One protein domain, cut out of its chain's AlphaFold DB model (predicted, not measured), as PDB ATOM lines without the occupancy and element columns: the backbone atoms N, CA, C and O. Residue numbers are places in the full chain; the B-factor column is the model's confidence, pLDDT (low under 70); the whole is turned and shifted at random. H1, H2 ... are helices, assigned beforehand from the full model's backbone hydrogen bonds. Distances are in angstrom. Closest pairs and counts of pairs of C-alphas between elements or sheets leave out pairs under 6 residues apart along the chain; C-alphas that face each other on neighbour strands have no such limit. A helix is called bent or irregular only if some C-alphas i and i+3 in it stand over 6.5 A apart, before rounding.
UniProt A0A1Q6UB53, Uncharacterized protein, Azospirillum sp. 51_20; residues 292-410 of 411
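What this domain is: This is residues 292 to 410 of the 411 residues of an uncharacterized protein of Azospirillum sp. 51_20 (UniProt A0A1Q6UB53). Picture H1 in the middle of an elongated, loose ring of helices: H2 and H3 run along one side, short H4 turns the chain at one end, long H5 returns along the other side, and H6 crosses back to H2. H7 packs on H2. The 119 printed residues hold seven named helices, H1 to H7 in order, and no named strand: all helix. The whole is only just compact, close to loose, with a radius of gyration of the C-alphas of 15.9 A and spans of 54 by 28 by 25 A.

How they stand to each other: Start at H1, residues 292 to 313, which has a kink of 25 degrees near residue 306 and is only just irregular, C-alphas 304 and 307 being 6.9 A apart. With residues 303 to 308 alone it touches H2, residues 320 to 328, in a helical hairpin at a shallow tilt of 13 degrees; the closest C-alphas, of Glu 304 and Pro 322, are 4.8 A apart. H3, residues 330 to 341, meets H2 only through their link. H4, residues 347 to 352, only just touches H3, with 3 pairs of C-alphas within 8 A, only at the corner. H5, residues 356 to 380, touches H1 at a steep tilt of 61 degrees, closest at C-alphas 363 and 306, 6.2 A. H6, residues 389 to 398, is about perpendicular to H5, 81 degrees, and touches it, closest at C-alphas 389 and 374, 5.9 A. H7, residues 400 to 410, touches H2, closest at C-alphas 400 and 321, 5.0 A. Each O i to N i+4 pair is within hydrogen-bond range in H2, H3, H4, H6 and H7, against 16 of 18 in H1 and 19 of 21 in H5.

Where its parts are: Find C-alpha 292 at (215.993, 200.048, 83.582), where H1 begins its 30.3 A. H5 runs 36.8 A from C-alpha 356 at (232.584, 210.052, 75.724), and H7 ends at C-alpha 410, (206.239, 213.138, 87.437).

The domain as a whole: The C-alphas farthest apart, of Asp 344 and Pro 382, are 53.8 A apart. The printed part has no cut and no long link. The model's pLDDT is under 70 at residues 292 to 295, 348, 351 to 361 and 408 to 410.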
ATOM      1  N   THR A 292     216.178 199.265  82.353       63.25
ATOM      2  CA  THR A 292     215.993 200.048  83.582       63.25
ATOM      3  C   THR A 292     217.331 200.468  84.188       63.25
ATOM      4  O   THR A 292     217.497 201.613  84.594       63.25
ATOM      5  N   GLU A 293     218.305 199.564  84.202       69.44
ATOM      6  CA  GLU A 293     219.664 199.814  84.678       69.44
ATOM      7  C   GLU A 293     220.415 200.770  83.739       69.44
ATOM      8  O   GLU A 293     221.030 201.716  84.214       69.44
ATOM      9  N   ASN A 294     220.289 200.624  82.417       66.88
ATOM     10  CA  ASN A 294     220.856 201.565  81.439       66.88
ATOM     11  C   ASN A 294     220.258 202.977  81.567       66.88
ATOM     12  O   ASN A 294     220.977 203.981  81.501       66.88
ATOM     13  N   MET A 295     218.943 203.067  81.783       68.19
ATOM     14  CA  MET A 295     218.270 204.335  82.055       68.19
ATOM     15  C   MET A 295     218.773 204.943  83.366       68.19
ATOM     16  O   MET A 295     219.084 206.131  83.412       68.19
ATOM     17  N   PHE A 296     218.927 204.128  84.411       76.25
ATOM     18  CA  PHE A 296     219.484 204.568  85.683       76.25
ATOM     19  C   PHE A 296     220.930 205.060  85.548       76.25
ATOM     20  O   PHE A 296     221.245 206.122  86.068       76.25
ATOM     21  N   LEU A 297     221.791 204.358  84.808       75.06
ATOM     22  CA  LEU A 297     223.179 204.762  84.555       75.06
ATOM     23  C   LEU A 297     223.264 206.119  83.854       75.06
ATOM     24  O   LEU A 297     224.062 206.976  84.239       75.06
ATOM     25  N   THR A 298     222.401 206.334  82.862       73.38
ATOM     26  CA  THR A 298     222.307 207.611  82.144       73.38
ATOM     27  C   THR A 298     221.825 208.725  83.073       73.38
ATOM     28  O   THR A 298     222.423 209.801  83.104       73.38
ATOM     29  N   THR A 299     220.790 208.465  83.876       80.12
ATOM     30  CA  THR A 299     220.284 209.405  84.887       80.12
ATOM     31  C   THR A 299     221.369 209.726  85.916       80.12
ATOM     32  O   THR A 299     221.667 210.890  86.158       80.12
ATOM     33  N   MET A 300     222.048 208.725  86.465       81.75
ATOM     34  CA  MET A 300     223.116 208.918  87.441       81.75
ATOM     35  C   MET A 300     224.243 209.790  86.876       81.75
ATOM     36  O   MET A 300     224.667 210.742  87.526       81.75
ATOM     37  N   TYR A 301     224.671 209.535  85.637       79.44
ATOM     38  CA  TYR A 301     225.673 210.360  84.961       79.44
ATOM     39  C   TYR A 301     225.218 211.818  84.797       79.44
ATOM     40  O   TYR A 301     225.970 212.747  85.094       79.44
ATOM     41  N   VAL A 302     223.968 212.039  84.380       83.25
ATOM     42  CA  VAL A 302     223.409 213.389  84.233       83.25
ATOM     43  C   VAL A 302     223.396 214.139  85.566       83.25
ATOM     44  O   VAL A 302     223.822 215.292  85.635       83.25
ATOM     45  N   HIS A 303     222.936 213.477  86.625       86.75
ATOM     46  CA  HIS A 303     222.728 214.098  87.926       86.75
ATOM     47  C   HIS A 303     224.011 214.283  88.744       86.75
ATOM     48  O   HIS A 303     224.121 215.264  89.480       86.75
ATOM     49  N   GLU A 304     224.996 213.393  88.596       84.19
ATOM     50  CA  GLU A 304     226.261 213.479  89.333       84.19
ATOM     51  C   GLU A 304     227.366 214.234  88.590       84.19
ATOM     52  O   GLU A 304     228.259 214.764  89.249       84.19
ATOM     53  N   GLN A 305     227.335 214.283  87.252       83.94
ATOM     54  CA  GLN A 305     228.416 214.868  86.446       83.94
ATOM     55  C   GLN A 305     227.925 216.018  85.567       83.94
ATOM     56  O   GLN A 305     228.471 217.117  85.634       83.94
ATOM     57  N   VAL A 306     226.867 215.810  84.778       85.44
ATOM     58  CA  VAL A 306     226.470 216.789  83.750       85.44
ATOM     59  C   VAL A 306     225.905 218.077  84.353       85.44
ATOM     60  O   VAL A 306     226.365 219.154  83.979       85.44
ATOM     61  N   TYR A 307     224.957 218.006  85.298       87.38
ATOM     62  CA  TYR A 307     224.452 219.219  85.962       87.38
ATOM     63  C   TYR A 307     225.570 219.993  86.682       87.38
ATOM     64  O   TYR A 307     225.689 221.192  86.430       87.38
ATOM     65  N   PRO A 308     226.444 219.355  87.490       90.19
ATOM     66  CA  PRO A 308     227.592 220.043  88.080       90.19
ATOM     67  C   PRO A 308     228.541 220.676  87.061       90.19
ATOM     68  O   PRO A 308     228.956 221.815  87.264       90.19
ATOM     69  N   GLU A 309     228.873 219.990  85.960       89.38
ATOM     70  CA  GLU A 309     229.746 220.542  84.914       89.38
ATOM     71  C   GLU A 309     229.101 221.763  84.222       89.38
ATOM     72  O   GLU A 309     229.772 222.784  84.039       89.38
ATOM     73  N   ILE A 310     227.804 221.705  83.883       89.12
ATOM     74  CA  ILE A 310     227.064 222.845  83.308       89.12
ATOM     75  C   ILE A 310     227.031 224.005  84.307       89.12
ATOM     76  O   ILE A 310     227.384 225.131  83.964       89.12
ATOM     77  N   CYS A 311     226.649 223.750  85.556       91.94
ATOM     78  CA  CYS A 311     226.559 224.791  86.574       91.94
ATOM     79  C   CYS A 311     227.914 225.447  86.848       91.94
ATOM     80  O   CYS A 311     227.999 226.676  86.909       91.94
ATOM     81  N   LYS A 312     228.993 224.655  86.891       93.12
ATOM     82  CA  LYS A 312     230.361 225.159  87.043       93.12
ATOM     83  C   LYS A 312     230.763 226.060  85.877       93.12
ATOM     84  O   LYS A 312     231.359 227.110  86.105       93.12
ATOM     85  N   LYS A 313     230.394 225.700  84.641       91.62
ATOM     86  CA  LYS A 313     230.603 226.537  83.446       91.62
ATOM     87  C   LYS A 313     229.891 227.893  83.551       91.62
ATOM     88  O   LYS A 313     230.420 228.888  83.067       91.62
ATOM     89  N   HIS A 314     228.736 227.943  84.217       90.81
ATOM     90  CA  HIS A 314     227.962 229.166  84.479       90.81
ATOM     91  C   HIS A 314     228.254 229.793  85.859       90.81
ATOM     92  O   HIS A 314     227.468 230.596  86.360       90.81
ATOM     93  N   GLY A 315     229.393 229.453  86.474       90.75
ATOM     94  CA  GLY A 315     229.907 230.122  87.670       90.75
ATOM     95  C   GLY A 315     229.330 229.651  89.008       90.75
ATOM     96  O   GLY A 315     229.549 230.325  90.010       90.75
ATOM     97  N   TYR A 316     228.621 228.518  89.055       92.44
ATOM     98  CA  TYR A 316     228.094 227.938  90.296       92.44
ATOM     99  C   TYR A 316     228.613 226.513  90.524       92.44
ATOM    100  O   TYR A 316     228.367 225.611  89.728       92.44
ATOM    101  N   GLU A 317     229.307 226.283  91.635       93.44
ATOM    102  CA  GLU A 317     229.792 224.953  92.005       93.44
ATOM    103  C   GLU A 317     228.755 224.226  92.871       93.44
ATOM    104  O   GLU A 317     228.589 224.544  94.047       93.44
ATOM    105  N   MET A 318     228.063 223.239  92.292       91.19
ATOM    106  CA  MET A 318     227.095 222.425  93.032       91.19
ATOM    107  C   MET A 318     227.810 221.498  94.012       91.19
ATOM    108  O   MET A 318     228.644 220.689  93.602       91.19
ATOM    109  N   ARG A 319     227.450 221.571  95.294       89.25
ATOM    110  CA  ARG A 319     228.040 220.703  96.330       89.25
ATOM    111  C   ARG A 319     227.032 219.720  96.902       89.25
ATOM    112  O   ARG A 319     227.370 218.575  97.171       89.25
ATOM    113  N   ARG A 320     225.781 220.145  97.042       92.56
ATOM    114  CA  ARG A 320     224.764 219.437  97.818       92.56
ATOM    115  C   ARG A 320     223.916 218.508  96.945       92.56
ATOM    116  O   ARG A 320     223.559 217.413  97.375       92.56
ATOM    117  N   TYR A 321     223.644 218.895  95.702       91.25
ATOM    118  CA  TYR A 321     222.816 218.142  94.760       91.25
ATOM    119  C   TYR A 321     223.374 216.757  94.412       91.25
ATOM    120  O   TYR A 321     222.640 215.780  94.585       91.25
ATOM    121  N   PRO A 322     224.649 216.610  93.991       89.88
ATOM    122  CA  PRO A 322     225.183 215.298  93.622       89.88
ATOM    123  C   PRO A 322     225.255 214.350  94.824       89.88
ATOM    124  O   PRO A 322     225.052 213.146  94.688       89.88
ATOM    125  N   GLU A 323     225.520 214.888  96.019       91.06
ATOM    126  CA  GLU A 323     225.565 214.118  97.265       91.06
ATOM    127  C   GLU A 323     224.183 213.610  97.677       91.06
ATOM    128  O   GLU A 323     224.027 212.434  98.013       91.06
ATOM    129  N   ILE A 324     223.163 214.471  97.612       91.56
ATOM    130  CA  ILE A 324     221.782 214.083  97.910       91.56
ATOM    131  C   ILE A 324     221.285 213.051  96.894       91.56
ATOM    132  O   ILE A 324     220.673 212.062  97.299       91.56
ATOM    133  N   PHE A 325     221.603 213.217  95.606       90.19
ATOM    134  CA  PHE A 325     221.274 212.229  94.578       90.19
ATOM    135  C   PHE A 325     221.890 210.857  94.893       90.19
ATOM    136  O   PHE A 325     221.170 209.860  94.956       90.19
ATOM    137  N   ARG A 326     223.198 210.813  95.197       88.50
ATOM    138  CA  ARG A 326     223.897 209.582  95.613       88.50
ATOM    139  C   ARG A 326     223.252 208.914  96.818       88.50
ATOM    140  O   ARG A 326     223.160 207.691  96.870       88.50
ATOM    141  N   ARG A 327     222.817 209.709  97.798       90.88
ATOM    142  CA  ARG A 327     222.189 209.195  99.017       90.88
ATOM    143  C   ARG A 327     220.831 208.556  98.728       90.88
ATOM    144  O   ARG A 327     220.579 207.458  99.222       90.88
ATOM    145  N   ILE A 328     219.988 209.227  97.939       89.50
ATOM    146  CA  ILE A 328     218.643 208.750  97.579       89.50
ATOM    147  C   ILE A 328     218.725 207.428  96.807       89.50
ATOM    148  O   ILE A 328     217.982 206.508  97.126       89.50
ATOM    149  N   PHE A 329     219.663 207.307  95.863       87.81
ATOM    150  CA  PHE A 329     219.797 206.140  94.981       87.81
ATOM    151  C   PHE A 329     220.929 205.175  95.379       87.81
ATOM    152  O   PHE A 329     221.496 204.455  94.552       87.81
ATOM    153  N   SER A 330     221.297 205.168  96.662       87.62
ATOM    154  CA  SER A 330     222.397 204.342  97.183       87.62
ATOM    155  C   SER A 330     222.133 202.834  97.058       87.62
ATOM    156  O   SER A 330     223.066 202.063  96.809       87.62
ATOM    157  N   ALA A 331     220.873 202.404  97.179       85.50
ATOM    158  CA  ALA A 331     220.473 201.002  97.059       85.50
ATOM    159  C   ALA A 331     220.603 200.489  95.613       85.50
ATOM    160  O   ALA A 331     221.201 199.439  95.374       85.50
ATOM    161  N   GLU A 332     220.107 201.252  94.639       83.25
ATOM    162  CA  GLU A 332     220.200 200.950  93.209       83.25
ATOM    163  C   GLU A 332     221.654 200.931  92.735       83.25
ATOM    164  O   GLU A 332     222.074 199.998  92.044       83.25
ATOM    165  N   ARG A 333     222.458 201.910  93.171       84.62
ATOM    166  CA  ARG A 333     223.894 201.954  92.873       84.62
ATOM    167  C   ARG A 333     224.627 200.725  93.417       84.62
ATOM    168  O   ARG A 333     225.395 200.103  92.687       84.62
ATOM    169  N   SER A 334     224.334 200.326  94.656       85.31
ATOM    170  CA  SER A 334     224.921 199.125  95.268       85.31
ATOM    171  C   SER A 334     224.568 197.852  94.492       85.31
ATOM    172  O   SER A 334     225.408 196.966  94.336       85.31
ATOM    173  N   ARG A 335     223.342 197.764  93.958       84.31
ATOM    174  CA  ARG A 335     222.899 196.637  93.128       84.31
ATOM    175  C   ARG A 335     223.699 196.540  91.828       84.31
ATOM    176  O   ARG A 335     224.153 195.457  91.472       84.31
ATOM    177  N   ILE A 336     223.927 197.667  91.155       79.75
ATOM    178  CA  ILE A 336     224.745 197.731  89.935       79.75
ATOM    179  C   ILE A 336     226.194 197.337  90.223       79.75
ATOM    180  O   ILE A 336     226.781 196.549  89.484       79.75
ATOM    181  N   GLU A 337     226.765 197.826  91.323       83.50
ATOM    182  CA  GLU A 337     228.128 197.474  91.726       83.50
ATOM    183  C   GLU A 337     228.279 195.978  92.045       83.50
ATOM    184  O   GLU A 337     229.307 195.384  91.722       83.50
ATOM    185  N   GLN A 338     227.257 195.338  92.621       84.06
ATOM    186  CA  GLN A 338     227.226 193.882  92.799       84.06
ATOM    187  C   GLN A 338     227.161 193.141  91.455       84.06
ATOM    188  O   GLN A 338     227.892 192.166  91.262       84.06
ATOM    189  N   THR A 339     226.354 193.621  90.503       78.62
ATOM    190  CA  THR A 339     226.289 193.059  89.143       78.62
ATOM    191  C   THR A 339     227.644 193.157  88.439       78.62
ATOM    192  O   THR A 339     228.096 192.172  87.859       78.62
ATOM    193  N   LEU A 340     228.340 194.290  88.562       79.31
ATOM    194  CA  LEU A 340     229.686 194.493  88.017       79.31
ATOM    195  C   LEU A 340     230.702 193.521  88.635       79.31
ATOM    196  O   LEU A 340     231.412 192.821  87.913       79.31
ATOM    197  N   LYS A 341     230.706 193.404  89.970       81.81
ATOM    198  CA  LYS A 341     231.606 192.497  90.702       81.81
ATOM    199  C   LYS A 341     231.376 191.026  90.368       81.81
ATOM    200  O   LYS A 341     232.340 190.284  90.227       81.81
ATOM    201  N   SER A 342     230.124 190.594  90.209       79.88
ATOM    202  CA  SER A 342     229.815 189.199  89.847       79.88
ATOM    203  C   SER A 342     230.295 188.799  88.445       79.88
ATOM    204  O   SER A 342     230.299 187.616  88.118       79.88
ATOM    205  N   ARG A 343     230.707 189.772  87.623       72.31
ATOM    206  CA  ARG A 343     231.201 189.580  86.254       72.31
ATOM    207  C   ARG A 343     232.660 190.005  86.073       72.31
ATOM    208  O   ARG A 343     233.078 190.218  84.941       72.31
ATOM    209  N   ASP A 344     233.401 190.122  87.175       78.38
ATOM    210  CA  ASP A 344     234.835 190.449  87.209       78.38
ATOM    211  C   ASP A 344     235.195 191.797  86.551       78.38
ATOM    212  O   ASP A 344     236.267 191.980  85.982       78.38
ATOM    213  N   ILE A 345     234.273 192.767  86.615       74.12
ATOM    214  CA  ILE A 345     234.478 194.119  86.081       74.12
ATOM    215  C   ILE A 345     234.681 195.095  87.232       74.12
ATOM    216  O   ILE A 345     233.869 195.176  88.158       74.12
ATOM    217  N   SER A 346     235.761 195.873  87.146       80.00
ATOM    218  CA  SER A 346     236.079 196.928  88.104       80.00
ATOM    219  C   SER A 346     235.023 198.041  88.048       80.00
ATOM    220  O   SER A 346     234.898 198.707  87.014       80.00
ATOM    221  N   PRO A 347     234.274 198.304  89.142       70.25
ATOM    222  CA  PRO A 347     233.264 199.355  89.138       70.25
ATOM    223  C   PRO A 347     233.856 200.732  88.850       70.25
ATOM    224  O   PRO A 347     233.283 201.500  88.089       70.25
ATOM    225  N   THR A 348     235.025 201.042  89.413       69.19
ATOM    226  CA  THR A 348     235.692 202.335  89.213       69.19
ATOM    227  C   THR A 348     236.105 202.547  87.762       69.19
ATOM    228  O   THR A 348     235.935 203.639  87.229       69.19
ATOM    229  N   GLU A 349     236.599 201.503  87.104       71.69
ATOM    230  CA  GLU A 349     236.974 201.563  85.697       71.69
ATOM    231  C   GLU A 349     235.743 201.695  84.793       71.69
ATOM    232  O   GLU A 349     235.719 202.557  83.918       71.69
ATOM    233  N   PHE A 350     234.682 200.933  85.075       72.12
ATOM    234  CA  PHE A 350     233.398 201.051  84.386       72.12
ATOM    235  C   PHE A 350     232.820 202.474  84.483       72.12
ATOM    236  O   PHE A 350     232.429 203.061  83.473       72.12
ATOM    237  N   TRP A 351     232.827 203.065  85.683       68.00
ATOM    238  CA  TRP A 351     232.348 204.431  85.906       68.00
ATOM    239  C   TRP A 351     233.189 205.484  85.170       68.00
ATOM    240  O   TRP A 351     232.636 206.465  84.674       68.00
ATOM    241  N   ASN A 352     234.500 205.266  85.043       67.88
ATOM    242  CA  ASN A 352     235.401 206.153  84.301       67.88
ATOM    243  C   ASN A 352     235.258 206.020  82.775       67.88
ATOM    244  O   ASN A 352     235.584 206.956  82.049       67.88
ATOM    245  N   GLN A 353     234.775 204.874  82.288       64.94
ATOM    246  CA  GLN A 353     234.618 204.565  80.865       64.94
ATOM    247  C   GLN A 353     233.237 204.921  80.289       64.94
ATOM    248  O   GLN A 353     233.012 204.669  79.102       64.94
ATOM    249  N   ILE A 354     232.313 205.501  81.076       65.81
ATOM    250  CA  ILE A 354     230.994 205.919  80.566       65.81
ATOM    251  C   ILE A 354     231.195 206.722  79.264       65.81
ATOM    252  O   ILE A 354     231.898 207.736  79.289       65.81
ATOM    253  N   PRO A 355     230.633 206.276  78.119       53.75
ATOM    254  CA  PRO A 355     231.163 206.662  76.819       53.75
ATOM    255  C   PRO A 355     231.189 208.172  76.602       53.75
ATOM    256  O   PRO A 355     230.161 208.847  76.674       53.75
ATOM    257  N   GLU A 356     232.351 208.680  76.198       56.56
ATOM    258  CA  GLU A 356     232.584 210.052  75.724       56.56
ATOM    259  C   GLU A 356     231.545 210.503  74.668       56.56
ATOM    260  O   GLU A 356     231.196 211.680  74.568       56.56
ATOM    261  N   LYS A 357     230.954 209.541  73.942       51.78
ATOM    262  CA  LYS A 357     229.840 209.712  72.993       51.78
ATOM    263  C   LYS A 357     228.565 210.307  73.619       51.78
ATOM    264  O   LYS A 357     227.835 211.024  72.936       51.78
ATOM    265  N   TYR A 358     228.280 210.018  74.888       55.38
ATOM    266  CA  TYR A 358     227.134 210.578  75.614       55.38
ATOM    267  C   TYR A 358     227.415 211.998  76.113       55.38
ATOM    268  O   TYR A 358     226.505 212.828  76.142       55.38
ATOM    269  N   ARG A 359     228.685 212.294  76.421       63.06
ATOM    270  CA  ARG A 359     229.136 213.546  77.036       63.06
ATOM    271  C   ARG A 359     228.754 214.769  76.213       63.06
ATOM    272  O   ARG A 359     228.070 215.646  76.714       63.06
ATOM    273  N   THR A 360     229.114 214.821  74.933       64.38
ATOM    274  CA  THR A 360     228.919 216.037  74.119       64.38
ATOM    275  C   THR A 360     227.458 216.305  73.758       64.38
ATOM    276  O   THR A 360     227.006 217.447  73.837       64.38
ATOM    277  N   LYS A 361     226.689 215.273  73.391       68.50
ATOM    278  CA  LYS A 361     225.303 215.453  72.924       68.50
ATOM    279  C   LYS A 361     224.316 215.703  74.067       68.50
ATOM    280  O   LYS A 361     223.423 216.536  73.914       68.50
ATOM    281  N   ILE A 362     224.466 215.004  75.197       73.69
ATOM    282  CA  ILE A 362     223.599 215.193  76.371       73.69
ATOM    283  C   ILE A 362     223.911 216.527  77.045       73.69
ATOM    284  O   ILE A 362     222.980 217.279  77.328       73.69
ATOM    285  N   PHE A 363     225.195 216.861  77.213       78.12
ATOM    286  CA  PHE A 363     225.611 218.145  77.775       78.12
ATOM    287  C   PHE A 363     225.050 219.318  76.970       78.12
ATOM    288  O   PHE A 363     224.374 220.175  77.529       78.12
ATOM    289  N   ALA A 364     225.255 219.327  75.645       80.75
ATOM    290  CA  ALA A 364     224.771 220.412  74.795       80.75
ATOM    291  C   ALA A 364     223.243 220.557  74.854       80.75
ATOM    292  O   ALA A 364     222.735 221.672  74.918       80.75
ATOM    293  N   ARG A 365     222.503 219.440  74.859       84.12
ATOM    294  CA  ARG A 365     221.038 219.469  74.932       84.12
ATOM    295  C   ARG A 365     220.544 220.015  76.271       84.12
ATOM    296  O   ARG A 365     219.684 220.886  76.274       84.12
ATOM    297  N   LEU A 366     221.086 219.519  77.383       84.62
ATOM    298  CA  LEU A 366     220.683 219.954  78.721       84.62
ATOM    299  C   LEU A 366     221.061 221.413  78.982       84.62
ATOM    300  O   LEU A 366     220.253 222.158  79.528       84.62
ATOM    301  N   GLU A 367     222.240 221.845  78.531       87.62
ATOM    302  CA  GLU A 367     222.646 223.246  78.629       87.62
ATOM    303  C   GLU A 367     221.683 224.160  77.857       87.62
ATOM    304  O   GLU A 367     221.257 225.183  78.392       87.62
ATOM    305  N   GLN A 368     221.282 223.783  76.636       89.44
ATOM    306  CA  GLN A 368     220.281 224.545  75.878       89.44
ATOM    307  C   GLN A 368     218.940 224.617  76.611       89.44
ATOM    308  O   GLN A 368     218.381 225.702  76.728       89.44
ATOM    309  N   THR A 369     218.460 223.509  77.179       87.12
ATOM    310  CA  THR A 369     217.210 223.503  77.952       87.12
ATOM    311  C   THR A 369     217.284 224.420  79.177       87.12
ATOM    312  O   THR A 369     216.354 225.183  79.432       87.12
ATOM    313  N   MET A 370     218.396 224.416  79.918       87.06
ATOM    314  CA  MET A 370     218.578 225.331  81.053       87.06
ATOM    315  C   MET A 370     218.614 226.802  80.608       87.06
ATOM    316  O   MET A 370     218.055 227.668  81.284       87.06
ATOM    317  N   LEU A 371     219.233 227.092  79.458       88.12
ATOM    318  CA  LEU A 371     219.255 228.431  78.867       88.12
ATOM    319  C   LEU A 371     217.862 228.891  78.417       88.12
ATOM    320  O   LEU A 371     217.522 230.056  78.613       88.12
ATOM    321  N   GLU A 372     217.063 228.006  77.826       90.25
ATOM    322  CA  GLU A 372     215.680 228.289  77.426       90.25
ATOM    323  C   GLU A 372     214.808 228.618  78.639       90.25
ATOM    324  O   GLU A 372     214.225 229.701  78.676       90.25
ATOM    325  N   ILE A 373     214.826 227.773  79.676       86.19
ATOM    326  CA  ILE A 373     214.097 228.008  80.936       86.19
ATOM    327  C   ILE A 373     214.487 229.362  81.539       86.19
ATOM    328  O   ILE A 373     213.626 230.147  81.942       86.19
ATOM    329  N   SER A 374     215.787 229.661  81.576       86.81
ATOM    330  CA  SER A 374     216.296 230.935  82.087       86.81
ATOM    331  C   SER A 374     215.803 232.125  81.256       86.81
ATOM    332  O   SER A 374     215.403 233.136  81.834       86.81
ATOM    333  N   ARG A 375     215.779 232.024  79.919       88.06
ATOM    334  CA  ARG A 375     215.284 233.091  79.029       88.06
ATOM    335  C   ARG A 375     213.784 233.321  79.178       88.06
ATOM    336  O   ARG A 375     213.374 234.473  79.293       88.06
ATOM    337  N   GLU A 376     212.987 232.257  79.187       88.94
ATOM    338  CA  GLU A 376     211.531 232.334  79.356       88.94
ATOM    339  C   GLU A 376     211.173 232.940  80.711       88.94
ATOM    340  O   GLU A 376     210.410 233.905  80.791       88.94
ATOM    341  N   THR A 377     211.823 232.459  81.773       83.81
ATOM    342  CA  THR A 377     211.640 233.006  83.118       83.81
ATOM    343  C   THR A 377     212.046 234.474  83.171       83.81
ATOM    344  O   THR A 377     211.337 235.276  83.766       83.81
ATOM    345  N   LYS A 378     213.151 234.863  82.525       85.62
ATOM    346  CA  LYS A 378     213.589 236.263  82.474       85.62
ATOM    347  C   LYS A 378     212.601 237.162  81.728       85.62
ATOM    348  O   LYS A 378     212.416 238.307  82.129       85.62
ATOM    349  N   ALA A 379     211.982 236.661  80.659       83.31
ATOM    350  CA  ALA A 379     210.986 237.401  79.888       83.31
ATOM    351  C   ALA A 379     209.697 237.637  80.691       83.31
ATOM    352  O   ALA A 379     209.098 238.706  80.587       83.31
ATOM    353  N   GLN A 380     209.291 236.663  81.508       86.12
ATOM    354  CA  GLN A 380     208.058 236.735  82.292       86.12
ATOM    355  C   GLN A 380     208.257 237.386  83.673       86.12
ATOM    356  O   GLN A 380     207.399 238.131  84.142       86.12
ATOM    357  N   TYR A 381     209.399 237.132  84.315       83.88
ATOM    358  CA  TYR A 381     209.735 237.542  85.680       83.88
ATOM    359  C   TYR A 381     211.221 237.940  85.780       83.88
ATOM    360  O   TYR A 381     212.050 237.168  86.268       83.88
ATOM    361  N   PRO A 382     211.591 239.163  85.362       77.06
ATOM    362  CA  PRO A 382     212.994 239.571  85.225       77.06
ATOM    363  C   PRO A 382     213.789 239.604  86.540       77.06
ATOM    364  O   PRO A 382     215.013 239.540  86.500       77.06
ATOM    365  N   GLN A 383     213.112 239.683  87.692       82.62
ATOM    366  CA  GLN A 383     213.723 239.672  89.030       82.62
ATOM    367  C   GLN A 383     213.779 238.270  89.669       82.62
ATOM    368  O   GLN A 383     214.187 238.127  90.818       82.62
ATOM    369  N   ASN A 384     213.330 237.225  88.968       84.88
ATOM    370  CA  ASN A 384     213.319 235.867  89.505       84.88
ATOM    371  C   ASN A 384     214.741 235.283  89.529       84.88
ATOM    372  O   ASN A 384     215.475 235.395  88.551       84.88
ATOM    373  N   LEU A 385     215.111 234.596  90.614       78.81
ATOM    374  CA  LEU A 385     216.395 233.897  90.740       78.81
ATOM    375  C   LEU A 385     216.637 232.922  89.569       78.81
ATOM    376  O   LEU A 385     217.745 232.826  89.046       78.81
ATOM    377  N   LEU A 386     215.579 232.270  89.086       84.50
ATOM    378  CA  LEU A 386     215.612 231.317  87.972       84.50
ATOM    379  C   LEU A 386     215.803 231.984  86.594       84.50
ATOM    380  O   LEU A 386     215.972 231.293  85.593       84.50
ATOM    381  N   ALA A 387     215.817 233.321  86.516       82.31
ATOM    382  CA  ALA A 387     216.067 234.074  85.284       82.31
ATOM    383  C   ALA A 387     217.522 233.972  84.787       82.31
ATOM    384  O   ALA A 387     217.848 234.486  83.715       82.31
ATOM    385  N   THR A 388     218.402 233.300  85.535       87.94
ATOM    386  CA  THR A 388     219.785 232.991  85.147       87.94
ATOM    387  C   THR A 388     220.071 231.503  85.328       87.94
ATOM    388  O   THR A 388     219.517 230.863  86.220       87.94
ATOM    389  N   VAL A 389     220.984 230.954  84.520       87.19
ATOM    390  CA  VAL A 389     221.446 229.564  84.686       87.19
ATOM    391  C   VAL A 389     222.085 229.369  86.062       87.19
ATOM    392  O   VAL A 389     221.807 228.377  86.727       87.19
ATOM    393  N   THR A 390     222.867 230.342  86.536       90.62
ATOM    394  CA  THR A 390     223.468 230.338  87.876       90.62
ATOM    395  C   THR A 390     222.404 230.228  88.969       90.62
ATOM    396  O   THR A 390     222.518 229.367  89.831       90.62
ATOM    397  N   GLY A 391     221.332 231.025  88.916       88.25
ATOM    398  CA  GLY A 391     220.271 230.956  89.922       88.25
ATOM    399  C   GLY A 391     219.388 229.707  89.817       88.25
ATOM    400  O   GLY A 391     218.931 229.204  90.842       88.25
ATOM    401  N   LEU A 392     219.220 229.131  88.618       88.56
ATOM    402  CA  LEU A 392     218.632 227.795  88.447       88.56
ATOM    403  C   LEU A 392     219.497 226.722  89.130       88.56
ATOM    404  O   LEU A 392     218.971 225.887  89.865       88.56
ATOM    405  N   CYS A 393     220.817 226.780  88.945       92.81
ATOM    406  CA  CYS A 393     221.771 225.896  89.611       92.81
ATOM    407  C   CYS A 393     221.741 226.045  91.137       92.81
ATOM    408  O   CYS A 393     221.689 225.035  91.835       92.81
ATOM    409  N   THR A 394     221.709 227.277  91.655       92.00
ATOM    410  CA  THR A 394     221.578 227.550  93.095       92.00
ATOM    411  C   THR A 394     220.287 226.964  93.654       92.00
ATOM    412  O   THR A 394     220.320 226.222  94.632       92.00
ATOM    413  N   TYR A 395     219.154 227.205  92.990       89.62
ATOM    414  CA  TYR A 395     217.867 226.654  93.408       89.62
ATOM    415  C   TYR A 395     217.876 225.122  93.433       89.62
ATOM    416  O   TYR A 395     217.405 224.520  94.402       89.62
ATOM    417  N   MET A 396     218.420 224.490  92.386       89.50
ATOM    418  CA  MET A 396     218.558 223.037  92.323       89.50
ATOM    419  C   MET A 396     219.410 222.508  93.475       89.50
ATOM    420  O   MET A 396     219.025 221.527  94.098       89.50
ATOM    421  N   ASP A 397     220.531 223.157  93.784       91.56
ATOM    422  CA  ASP A 397     221.466 222.722  94.823       91.56
ATOM    423  C   ASP A 397     220.902 222.884  96.243       91.56
ATOM    424  O   ASP A 397     221.001 221.975  97.069       91.56
ATOM    425  N   GLU A 398     220.226 223.999  96.521       91.06
ATOM    426  CA  GLU A 398     219.615 224.270  97.826       91.06
ATOM    427  C   GLU A 398     218.382 223.399  98.103       91.06
ATOM    428  O   GLU A 398     218.155 222.994  99.249       91.06
ATOM    429  N   ASN A 399     217.623 223.065  97.053       90.81
ATOM    430  CA  ASN A 399     216.363 222.319  97.125       90.81
ATOM    431  C   ASN A 399     216.475 220.905  96.531       90.81
ATOM    432  O   ASN A 399     215.474 220.320  96.110       90.81
ATOM    433  N   ALA A 400     217.686 220.346  96.497       89.19
ATOM    434  CA  ALA A 400     218.002 219.123  95.764       89.19
ATOM    435  C   ALA A 400     217.054 217.955  96.057       89.19
ATOM    436  O   ALA A 400     216.570 217.311  95.130       89.19
ATOM    437  N   GLU A 401     216.735 217.703  97.329       88.75
ATOM    438  CA  GLU A 401     215.847 216.596  97.699       88.75
ATOM    439  C   GLU A 401     214.436 216.770  97.121       88.75
ATOM    440  O   GLU A 401     213.868 215.822  96.578       88.75
ATOM    441  N   GLN A 402     213.884 217.984  97.175       88.62
ATOM    442  CA  GLN A 402     212.565 218.280  96.618       88.62
ATOM    443  C   GLN A 402     212.574 218.178  95.090       88.62
ATOM    444  O   GLN A 402     211.654 217.602  94.508       88.62
ATOM    445  N   VAL A 403     213.612 218.709  94.439       84.81
ATOM    446  CA  VAL A 403     213.762 218.680  92.977       84.81
ATOM    447  C   VAL A 403     213.863 217.241  92.470       84.81
ATOM    448  O   VAL A 403     213.125 216.863  91.560       84.81
ATOM    449  N   ILE A 404     214.712 216.424  93.098       85.75
ATOM    450  CA  ILE A 404     214.915 215.019  92.723       85.75
ATOM    451  C   ILE A 404     213.628 214.218  92.953       85.75
ATOM    452  O   ILE A 404     213.166 213.532  92.044       85.75
ATOM    453  N   ARG A 405     212.981 214.346  94.120       83.12
ATOM    454  CA  ARG A 405     211.724 213.627  94.409       83.12
ATOM    455  C   ARG A 405     210.580 214.028  93.480       83.12
ATOM    456  O   ARG A 405     209.815 213.164  93.063       83.12
ATOM    457  N   LYS A 406     210.474 215.309  93.116       80.88
ATOM    458  CA  LYS A 406     209.457 215.784  92.168       80.88
ATOM    459  C   LYS A 406     209.685 215.217  90.765       80.88
ATOM    460  O   LYS A 406     208.726 214.864  90.088       80.88
ATOM    461  N   GLN A 407     210.934 215.086  90.327       71.62
ATOM    462  CA  GLN A 407     211.245 214.438  89.048       71.62
ATOM    463  C   GLN A 407     210.904 212.942  89.048       71.62
ATOM    464  O   GLN A 407     210.495 212.426  88.014       71.62
ATOM    465  N   ILE A 408     210.998 212.271  90.202       67.94
ATOM    466  CA  ILE A 408     210.566 210.874  90.364       67.94
ATOM    467  C   ILE A 408     209.039 210.746  90.307       67.94
ATOM    468  O   ILE A 408     208.547 209.785  89.745       67.94
ATOM    469  N   SER A 409     208.278 211.688  90.875       61.19
ATOM    470  CA  SER A 409     206.809 211.586  90.925       61.19
ATOM    471  C   SER A 409     206.096 211.974  89.626       61.19
ATOM    472  O   SER A 409     204.884 211.804  89.529       61.19
ATOM    473  N   THR A 410     206.810 212.598  88.687       50.50
ATOM    474  CA  THR A 410     206.239 213.138  87.437       50.50
ATOM    475  C   THR A 410     206.572 212.266  86.215       50.50
ATOM    476  O   THR A 410     206.011 212.487  85.146       50.50
TER     477      THR A 410